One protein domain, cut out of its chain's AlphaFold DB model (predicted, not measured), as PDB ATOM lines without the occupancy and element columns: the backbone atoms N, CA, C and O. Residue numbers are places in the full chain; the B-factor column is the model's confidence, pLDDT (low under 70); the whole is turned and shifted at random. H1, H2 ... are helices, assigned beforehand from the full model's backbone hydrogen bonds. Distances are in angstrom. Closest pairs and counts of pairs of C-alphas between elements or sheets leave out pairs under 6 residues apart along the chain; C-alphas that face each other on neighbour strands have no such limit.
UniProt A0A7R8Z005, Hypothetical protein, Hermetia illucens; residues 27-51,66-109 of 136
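AT A GLANCE: This is residues 27 to 51 and 66 to 109 of the 136 residues of the protein "Hypothetical protein" of Hermetia illucens (UniProt A0A7R8Z005). A loose, elongated run of loops with little regular structure has H1 and H2 toward one end, while residues 78 to 88, of which 87 and 88 belong to H3, stick out at the other. The printed part has 69 residues with three named helices, H1, H2 and H3 in that order, and no named strand. The class is all helix, but named elements hold only 12 residues. The radius of gyration of the C-alphas is 14.6 A, and the spans are 43 by 27 by 20 A.

HOW THE PARTS SIT: H1, residues 30 to 33, and H2, residues 41 to 44, only just touch, with 3 pairs of C-alphas within 8 A; the closest, of Thr 30 and Glu 44, are 5.1 A apart. H3, residues 87 to 90, is apart from both. Each helix is too short for an O i to N i+4 pair; its one O i to N i+3 pair is within hydrogen-bond range.

IN THESE COORDINATES: H1 begins at C-alpha 30 (115.961, 91.092, 86.001) and spans 5.3 A, H2 5.2 A. H3 spans 5.8 A, ending at C-alpha 90 (114.511, 107.941, 67.776).

THE WHOLE: The farthest C-alphas, of Phe 83 and Ser 109, are 46.5 A apart. Residues 52 to 65 are not printed; the gap is 13.8 A. Mean pLDDT of the printed part is 74.0, with 21 residues under 70.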
ATOM      1  N   ASP A  27     118.153  97.987  93.659       57.56
ATOM      2  CA  ASP A  27     118.874  97.218  92.624       57.56
ATOM      3  C   ASP A  27     117.976  96.213  91.885       57.56
ATOM      4  O   ASP A  27     117.963  95.010  92.208       57.56
ATOM      5  N   LEU A  28     117.144  96.730  90.971       59.94
ATOM      6  CA  LEU A  28     116.071  95.974  90.333       59.94
ATOM      7  C   LEU A  28     116.672  95.053  89.269       59.94
ATOM      8  O   LEU A  28     116.695  95.353  88.075       59.94
ATOM      9  N   ARG A  29     117.222  93.930  89.731       63.47
ATOM     10  CA  ARG A  29     117.768  92.903  88.849       63.47
ATOM     11  C   ARG A  29     116.648  92.214  88.087       63.47
ATOM     12  O   ARG A  29     115.625  91.871  88.680       63.47
ATOM     13  N   THR A  30     116.884  91.897  86.817       69.12
ATOM     14  CA  THR A  30     115.961  91.092  86.001       69.12
ATOM     15  C   THR A  30     115.642  89.766  86.697       69.12
ATOM     16  O   THR A  30     114.486  89.365  86.723       69.12
ATOM     17  N   SER A  31     116.625  89.152  87.365       68.75
ATOM     18  CA  SER A  31     116.478  87.912  88.143       68.75
ATOM     19  C   SER A  31     115.648  88.037  89.429       68.75
ATOM     20  O   SER A  31     115.167  87.033  89.948       68.75
ATOM     21  N   LYS A  32     115.476  89.252  89.969       70.81
ATOM     22  CA  LYS A  32     114.598  89.508  91.126       70.81
ATOM     23  C   LYS A  32     113.137  89.681  90.711       70.81
ATOM     24  O   LYS A  32     112.248  89.435  91.516       70.81
ATOM     25  N   VAL A  33     112.900  90.137  89.481       70.38
ATOM     26  CA  VAL A  33     111.554  90.380  88.931       70.38
ATOM     27  C   VAL A  33     111.051  89.165  88.148       70.38
ATOM     28  O   VAL A  33     109.861  88.865  88.161       70.38
ATOM     29  N   TYR A  34     111.960  88.446  87.494       75.75
ATOM     30  CA  TYR A  34     111.668  87.314  86.628       75.75
ATOM     31  C   TYR A  34     112.579  86.133  86.927       75.75
ATOM     32  O   TYR A  34     113.735  86.290  87.311       75.75
ATOM     33  N   GLN A  35     112.088  84.929  86.650       79.12
ATOM     34  CA  GLN A  35     112.930  83.743  86.652       79.12
ATOM     35  C   GLN A  35     113.810  83.738  85.393       79.12
ATOM     36  O   GLN A  35     113.340  83.468  84.288       79.12
ATOM     37  N   THR A  36     115.093  84.047  85.560       80.25
ATOM     38  CA  THR A  36     116.064  84.149  84.462       80.25
ATOM     39  C   THR A  36     117.055  82.987  84.458       80.25
ATOM     40  O   THR A  36     117.361  82.435  85.513       80.25
ATOM     41  N   PHE A  37     117.610  82.633  83.294       81.38
ATOM     42  CA  PHE A  37     118.620  81.571  83.179       81.38
ATOM     43  C   PHE A  37     119.780  81.969  82.261       81.38
ATOM     44  O   PHE A  37     119.560  82.376  81.118       81.38
ATOM     45  N   ASN A  38     121.011  81.808  82.762       80.44
ATOM     46  CA  ASN A  38     122.264  82.090  82.053       80.44
ATOM     47  C   ASN A  38     122.322  83.480  81.399       80.44
ATOM     48  O   ASN A  38     122.960  83.651  80.358       80.44
ATOM     49  N   LEU A  39     121.662  84.482  81.989       78.25
ATOM     50  CA  LEU A  39     121.785  85.847  81.499       78.25
ATOM     51  C   LEU A  39     123.222  86.329  81.718       78.25
ATOM     52  O   LEU A  39     123.739  86.240  82.831       78.25
ATOM     53  N   PRO A  40     123.864  86.889  80.684       78.50
ATOM     54  CA  PRO A  40     125.080  87.653  80.860       78.50
ATOM     55  C   PRO A  40     124.860  88.726  81.921       78.50
ATOM     56  O   PRO A  40     123.812  89.375  81.927       78.50
ATOM     57  N   HIS A  41     125.883  88.994  82.733       73.00
ATOM     58  CA  HIS A  41     125.858  90.064  83.734       73.00
ATOM     59  C   HIS A  41     125.390  91.413  83.134       73.00
ATOM     60  O   HIS A  41     124.717  92.207  83.788       73.00
ATOM     61  N   ARG A  42     125.665  91.634  81.839       68.38
ATOM     62  CA  ARG A  42     125.124  92.735  81.027       68.38
ATOM     63  C   ARG A  42     123.617  92.935  81.086       68.38
ATOM     64  O   ARG A  42     123.178  94.075  81.094       68.38
ATOM     65  N   PHE A  43     122.835  91.872  81.129       73.44
ATOM     66  CA  PHE A  43     121.379  91.939  81.060       73.44
ATOM     67  C   PHE A  43     120.706  91.779  82.430       73.44
ATOM     68  O   PHE A  43     119.482  91.854  82.524       73.44
ATOM     69  N   GLU A  44     121.487  91.586  83.500       68.94
ATOM     70  CA  GLU A  44     120.945  91.438  84.853       68.94
ATOM     71  C   GLU A  44     120.527  92.766  85.489       68.94
ATOM     72  O   GLU A  44     119.569  92.775  86.255       68.94
ATOM     73  N   CYS A  45     121.208  93.876  85.183       63.22
ATOM     74  CA  CYS A  45     121.017  95.164  85.862       63.22
ATOM     75  C   CYS A  45     120.845  96.324  84.860       63.22
ATOM     76  O   CYS A  45     121.775  97.106  84.665       63.22
ATOM     77  N   PRO A  46     119.682  96.466  84.206       56.84
ATOM     78  CA  PRO A  46     119.476  97.526  83.215       56.84
ATOM     79  C   PRO A  46     119.187  98.921  83.813       56.84
ATOM     80  O   PRO A  46     119.305  99.914  83.104       56.84
ATOM     81  N   CYS A  47     118.818  99.041  85.097       49.44
ATOM     82  CA  CYS A  47     118.241 100.275  85.660       49.44
ATOM     83  C   CYS A  47     119.223 101.300  86.267       49.44
ATOM     84  O   CYS A  47     118.768 102.295  86.817       49.44
ATOM     85  N   LYS A  48     120.549 101.131  86.170       51.62
ATOM     86  CA  LYS A  48     121.525 102.065  86.790       51.62
ATOM     87  C   LYS A  48     121.731 103.400  86.039       51.62
ATOM     88  O   LYS A  48     122.794 103.999  86.138       51.62
ATOM     89  N   LEU A  49     120.769 103.862  85.241       45.28
ATOM     90  CA  LEU A  49     121.040 104.791  84.131       45.28
ATOM     91  C   LEU A  49     120.477 106.211  84.246       45.28
ATOM     92  O   LEU A  49     120.471 106.913  83.236       45.28
ATOM     93  N   SER A  50     120.043 106.672  85.417       44.00
ATOM     94  CA  SER A  50     119.496 108.036  85.533       44.00
ATOM     95  C   SER A  50     120.039 108.895  86.674       44.00
ATOM     96  O   SER A  50     119.557 110.007  86.837       44.00
ATOM     97  N   GLU A  51     121.052 108.459  87.430       42.88
ATOM     98  CA  GLU A  51     121.456 109.177  88.657       42.88
ATOM     99  C   GLU A  51     122.846 109.827  88.631       42.88
ATOM    100  O   GLU A  51     123.370 110.185  89.681       42.88
ATOM    101  N   LEU A  66     130.476  98.155  86.820       40.56
ATOM    102  CA  LEU A  66     129.078  97.819  86.496       40.56
ATOM    103  C   LEU A  66     128.133  99.029  86.403       40.56
ATOM    104  O   LEU A  66     126.917  98.851  86.456       40.56
ATOM    105  N   SER A  67     128.664 100.246  86.279       47.38
ATOM    106  CA  SER A  67     127.891 101.465  85.979       47.38
ATOM    107  C   SER A  67     127.811 101.777  84.477       47.38
ATOM    108  O   SER A  67     127.020 102.624  84.067       47.38
ATOM    109  N   ASP A  68     128.584 101.074  83.639       53.41
ATOM    110  CA  ASP A  68     128.888 101.544  82.275       53.41
ATOM    111  C   ASP A  68     128.261 100.712  81.153       53.41
ATOM    112  O   ASP A  68     128.605 100.810  79.979       53.41
ATOM    113  N   LEU A  69     127.312  99.855  81.505       60.09
ATOM    114  CA  LEU A  69     126.943  98.735  80.646       60.09
ATOM    115  C   LEU A  69     125.987  99.109  79.508       60.09
ATOM    116  O   LEU A  69     126.001  98.456  78.457       60.09
ATOM    117  N   PHE A  70     125.213 100.173  79.731       68.44
ATOM    118  CA  PHE A  70     124.186 100.732  78.854       68.44
ATOM    119  C   PHE A  70     124.275 102.269  78.834       68.44
ATOM    120  O   PHE A  70     123.325 102.984  79.150       68.44
ATOM    121  N   GLN A  71     125.449 102.788  78.489       72.19
ATOM    122  CA  GLN A  71     125.665 104.218  78.272       72.19
ATOM    123  C   GLN A  71     125.531 104.590  76.787       72.19
ATOM    124  O   GLN A  71     125.624 103.735  75.907       72.19
ATOM    125  N   GLY A  72     125.346 105.881  76.511       74.75
ATOM    126  CA  GLY A  72     125.362 106.451  75.161       74.75
ATOM    127  C   GLY A  72     123.997 106.548  74.475       74.75
ATOM    128  O   GLY A  72     123.936 106.953  73.311       74.75
ATOM    129  N   TYR A  73     122.910 106.230  75.181       81.81
ATOM    130  CA  TYR A  73     121.547 106.356  74.662       81.81
ATOM    131  C   TYR A  73     121.124 107.824  74.548       81.81
ATOM    132  O   TYR A  73     121.589 108.684  75.295       81.81
ATOM    133  N   GLY A  74     120.229 108.125  73.603       79.19
ATOM    134  CA  GLY A  74     119.785 109.497  73.326       79.19
ATOM    135  C   GLY A  74     119.196 110.218  74.545       79.19
ATOM    136  O   GLY A  74     119.519 111.380  74.776       79.19
ATOM    137  N   ALA A  75     118.435 109.507  75.382       77.94
ATOM    138  CA  ALA A  75     117.832 110.031  76.607       77.94
ATOM    139  C   ALA A  75     118.856 110.484  77.666       77.94
ATOM    140  O   ALA A  75     118.525 111.297  78.520       77.94
ATOM    141  N   GLN A  76     120.093 109.980  77.607       75.19
ATOM    142  CA  GLN A  76     121.171 110.349  78.533       75.19
ATOM    143  C   GLN A  76     121.944 111.585  78.070       75.19
ATOM    144  O   GLN A  76     122.778 112.090  78.815       75.19
ATOM    145  N   LYS A  77     121.728 112.053  76.833       76.69
ATOM    146  CA  LYS A  77     122.446 113.204  76.282       76.69
ATOM    147  C   LYS A  77     121.757 114.485  76.751       76.69
ATOM    148  O   LYS A  77     120.682 114.801  76.229       76.69
ATOM    149  N   PRO A  78     122.348 115.254  77.684       66.38
ATOM    150  CA  PRO A  78     121.808 116.563  77.999       66.38
ATOM    151  C   PRO A  78     121.922 117.444  76.745       66.38
ATOM    152  O   PRO A  78     122.952 117.443  76.070       66.38
ATOM    153  N   ASN A  79     120.870 118.206  76.439       67.00
ATOM    154  CA  ASN A  79     120.873 119.305  75.457       67.00
ATOM    155  C   ASN A  79     120.706 118.949  73.963       67.00
ATOM    156  O   ASN A  79     121.255 119.630  73.098       67.00
ATOM    157  N   GLN A  80     119.882 117.957  73.617       73.69
ATOM    158  CA  GLN A  80     119.385 117.846  72.238       73.69
ATOM    159  C   GLN A  80     118.309 118.908  71.968       73.69
ATOM    160  O   GLN A  80     117.298 118.958  72.667       73.69
ATOM    161  N   ASN A  81     118.510 119.750  70.949       82.50
ATOM    162  CA  ASN A  81     117.519 120.756  70.572       82.50
ATOM    163  C   ASN A  81     116.226 120.065  70.080       82.50
ATOM    164  O   ASN A  81     116.291 119.317  69.102       82.50
ATOM    165  N   PRO A  82     115.055 120.324  70.697       81.00
ATOM    166  CA  PRO A  82     113.792 119.696  70.306       81.00
ATOM    167  C   PRO A  82     113.388 119.940  68.848       81.00
ATOM    168  O   PRO A  82     112.746 119.080  68.254       81.00
ATOM    169  N   PHE A  83     113.780 121.081  68.266       86.06
ATOM    170  CA  PHE A  83     113.453 121.446  66.884       86.06
ATOM    171  C   PHE A  83     114.308 120.720  65.842       86.06
ATOM    172  O   PHE A  83     113.892 120.591  64.695       86.06
ATOM    173  N   TYR A  84     115.482 120.219  66.228       86.12
ATOM    174  CA  TYR A  84     116.405 119.523  65.331       86.12
ATOM    175  C   TYR A  84     116.453 118.025  65.647       86.12
ATOM    176  O   TYR A  84     117.524 117.451  65.849       86.12
ATOM    177  N   LYS A  85     115.278 117.390  65.698       84.75
ATOM    178  CA  LYS A  85     115.137 115.935  65.824       84.75
ATOM    179  C   LYS A  85     114.757 115.321  64.485       84.75
ATOM    180  O   LYS A  85     113.804 115.747  63.839       84.75
ATOM    181  N   THR A  86     115.504 114.304  64.075       88.44
ATOM    182  CA  THR A  86     115.175 113.493  62.898       88.44
ATOM    183  C   THR A  86     114.454 112.224  63.335       88.44
ATOM    184  O   THR A  86     114.637 111.759  64.458       88.44
ATOM    185  N   VAL A  87     113.684 111.601  62.447       88.38
ATOM    186  CA  VAL A  87     113.047 110.303  62.741       88.38
ATOM    187  C   VAL A  87     114.078 109.211  63.060       88.38
ATOM    188  O   VAL A  87     113.880 108.395  63.951       88.38
ATOM    189  N   ASN A  88     115.255 109.256  62.431       89.88
ATOM    190  CA  ASN A  88     116.349 108.326  62.721       89.88
ATOM    191  C   ASN A  88     116.946 108.522  64.124       89.88
ATOM    192  O   ASN A  88     117.544 107.589  64.653       89.88
ATOM    193  N   SER A  89     116.801 109.710  64.728       84.81
ATOM    194  CA  SER A  89     117.304 109.990  66.082       84.81
ATOM    195  C   SER A  89     116.500 109.297  67.191       84.81
ATOM    196  O   SER A  89     116.963 109.234  68.328       84.81
ATOM    197  N   GLU A  90     115.330 108.743  66.863       85.88
ATOM    198  CA  GLU A  90     114.511 107.941  67.776       85.88
ATOM    199  C   GLU A  90     115.108 106.544  68.023       85.88
ATOM    200  O   GLU A  90     114.996 105.987  69.120       85.88
ATOM    201  N   TYR A  91     115.810 105.981  67.034       90.19
ATOM    202  CA  TYR A  91     116.487 104.700  67.201       90.19
ATOM    203  C   TYR A  91     117.638 104.822  68.208       90.19
ATOM    204  O   TYR A  91     118.517 105.674  68.080       90.19
ATOM    205  N   GLY A  92     117.647 103.953  69.223       84.25
ATOM    206  CA  GLY A  92     118.633 104.024  70.306       84.25
ATOM    207  C   GLY A  92     118.436 105.222  71.242       84.25
ATOM    208  O   GLY A  92     119.356 105.589  71.977       84.25
ATOM    209  N   TRP A  93     117.250 105.843  71.239       84.44
ATOM    210  CA  TRP A  93     116.933 106.918  72.177       84.44
ATOM    211  C   TRP A  93     116.838 106.411  73.619       84.44
ATOM    212  O   TRP A  93     117.435 106.999  74.518       84.44
ATOM    213  N   PHE A  94     116.132 105.301  73.839       83.19
ATOM    214  CA  PHE A  94     115.932 104.716  75.164       83.19
ATOM    215  C   PHE A  94     116.866 103.534  75.415       83.19
ATOM    216  O   PHE A  94     117.095 102.704  74.533       83.19
ATOM    217  N   ALA A  95     117.372 103.450  76.645       78.31
ATOM    218  CA  ALA A  95     118.119 102.294  77.118       78.31
ATOM    219  C   ALA A  95     117.199 101.071  77.299       78.31
ATOM    220  O   ALA A  95     116.002 101.230  77.563       78.31
ATOM    221  N   PRO A  96     117.735  99.843  77.187       78.56
ATOM    222  CA  PRO A  96     116.972  98.634  77.449       78.56
ATOM    223  C   PRO A  96     116.558  98.565  78.921       78.56
ATOM    224  O   PRO A  96     117.298  98.951  79.820       78.56
ATOM    225  N   ASN A  97     115.367  98.026  79.158       74.44
ATOM    226  CA  ASN A  97     114.776  97.780  80.469       74.44
ATOM    227  C   ASN A  97     114.659  96.255  80.747       74.44
ATOM    228  O   ASN A  97     114.811  95.457  79.813       74.44
ATOM    229  N   PRO A  98     114.339  95.815  81.986       73.69
ATOM    230  CA  PRO A  98     114.182  94.390  82.313       73.69
ATOM    231  C   PRO A  98     113.134  93.649  81.468       73.69
ATOM    232  O   PRO A  98     113.197  92.432  81.343       73.69
ATOM    233  N   HIS A  99     112.169  94.370  80.893       78.06
ATOM    234  CA  HIS A  99     111.104  93.822  80.050       78.06
ATOM    235  C   HIS A  99     111.525  93.664  78.578       78.06
ATOM    236  O   HIS A  99     110.878  92.942  77.830       78.06
ATOM    237  N   THR A 100     112.595  94.344  78.156       79.88
ATOM    238  CA  THR A 100     113.147  94.285  76.788       79.88
ATOM    239  C   THR A 100     114.311  93.304  76.654       79.88
ATOM    240  O   THR A 100     114.658  92.918  75.540       79.88
ATOM    241  N   VAL A 101     114.933  92.906  77.768       78.94
ATOM    242  CA  VAL A 101     116.030  91.929  77.777       78.94
ATOM    243  C   VAL A 101     115.490  90.493  77.783       78.94
ATOM    244  O   VAL A 101     114.420  90.235  78.336       78.94
ATOM    245  N   PRO A 102     116.209  89.524  77.185       83.69
ATOM    246  CA  PRO A 102     115.757  88.137  77.159       83.69
ATOM    247  C   PRO A 102     115.813  87.501  78.553       83.69
ATOM    248  O   PRO A 102     116.780  87.681  79.286       83.69
ATOM    249  N   LEU A 103     114.823  86.666  78.881       84.25
ATOM    250  CA  LEU A 103     114.783  85.898  80.138       84.25
ATOM    251  C   LEU A 103     115.721  84.687  80.151       84.25
ATOM    252  O   LEU A 103     116.035  84.135  81.209       84.25
ATOM    253  N   ARG A 104     116.169  84.243  78.978       86.75
ATOM    254  CA  ARG A 104     117.084  83.118  78.846       86.75
ATOM    255  C   ARG A 104     118.082  83.384  77.736       86.75
ATOM    256  O   ARG A 104     117.693  83.789  76.645       86.75
ATOM    257  N   PHE A 105     119.354  83.121  78.009       87.25
ATOM    258  CA  PHE A 105     120.421  83.275  77.030       87.25
ATOM    259  C   PHE A 105     121.249  81.994  76.941       87.25
ATOM    260  O   PHE A 105     121.689  81.442  77.947       87.25
ATOM    261  N   PHE A 106     121.441  81.506  75.720       88.75
ATOM    262  CA  PHE A 106     122.213  80.301  75.435       88.75
ATOM    263  C   PHE A 106     123.417  80.677  74.567       88.75
ATOM    264  O   PHE A 106     123.330  80.590  73.338       88.75
ATOM    265  N   PRO A 107     124.527  81.145  75.169       88.06
ATOM    266  CA  PRO A 107     125.718  81.451  74.397       88.06
ATOM    267  C   PRO A 107     126.264  80.168  73.783       88.06
ATOM    268  O   PRO A 107     126.358  79.136  74.447       88.06
ATOM    269  N   ARG A 108     126.669  80.239  72.517       90.44
ATOM    270  CA  ARG A 108     127.481  79.185  71.907       90.44
ATOM    271  C   ARG A 108     128.942  79.557  72.123       90.44
ATOM    272  O   ARG A 108     129.385  80.596  71.642       90.44
ATOM    273  N   SER A 109     129.669  78.736  72.874       91.69
ATOM    274  CA  SER A 109     131.113  78.898  73.049       91.69
ATOM    275  C   SER A 109     131.822  78.598  71.732       91.69
ATOM    276  O   SER A 109     131.610  77.531  71.152       91.69
TER     277      SER A 109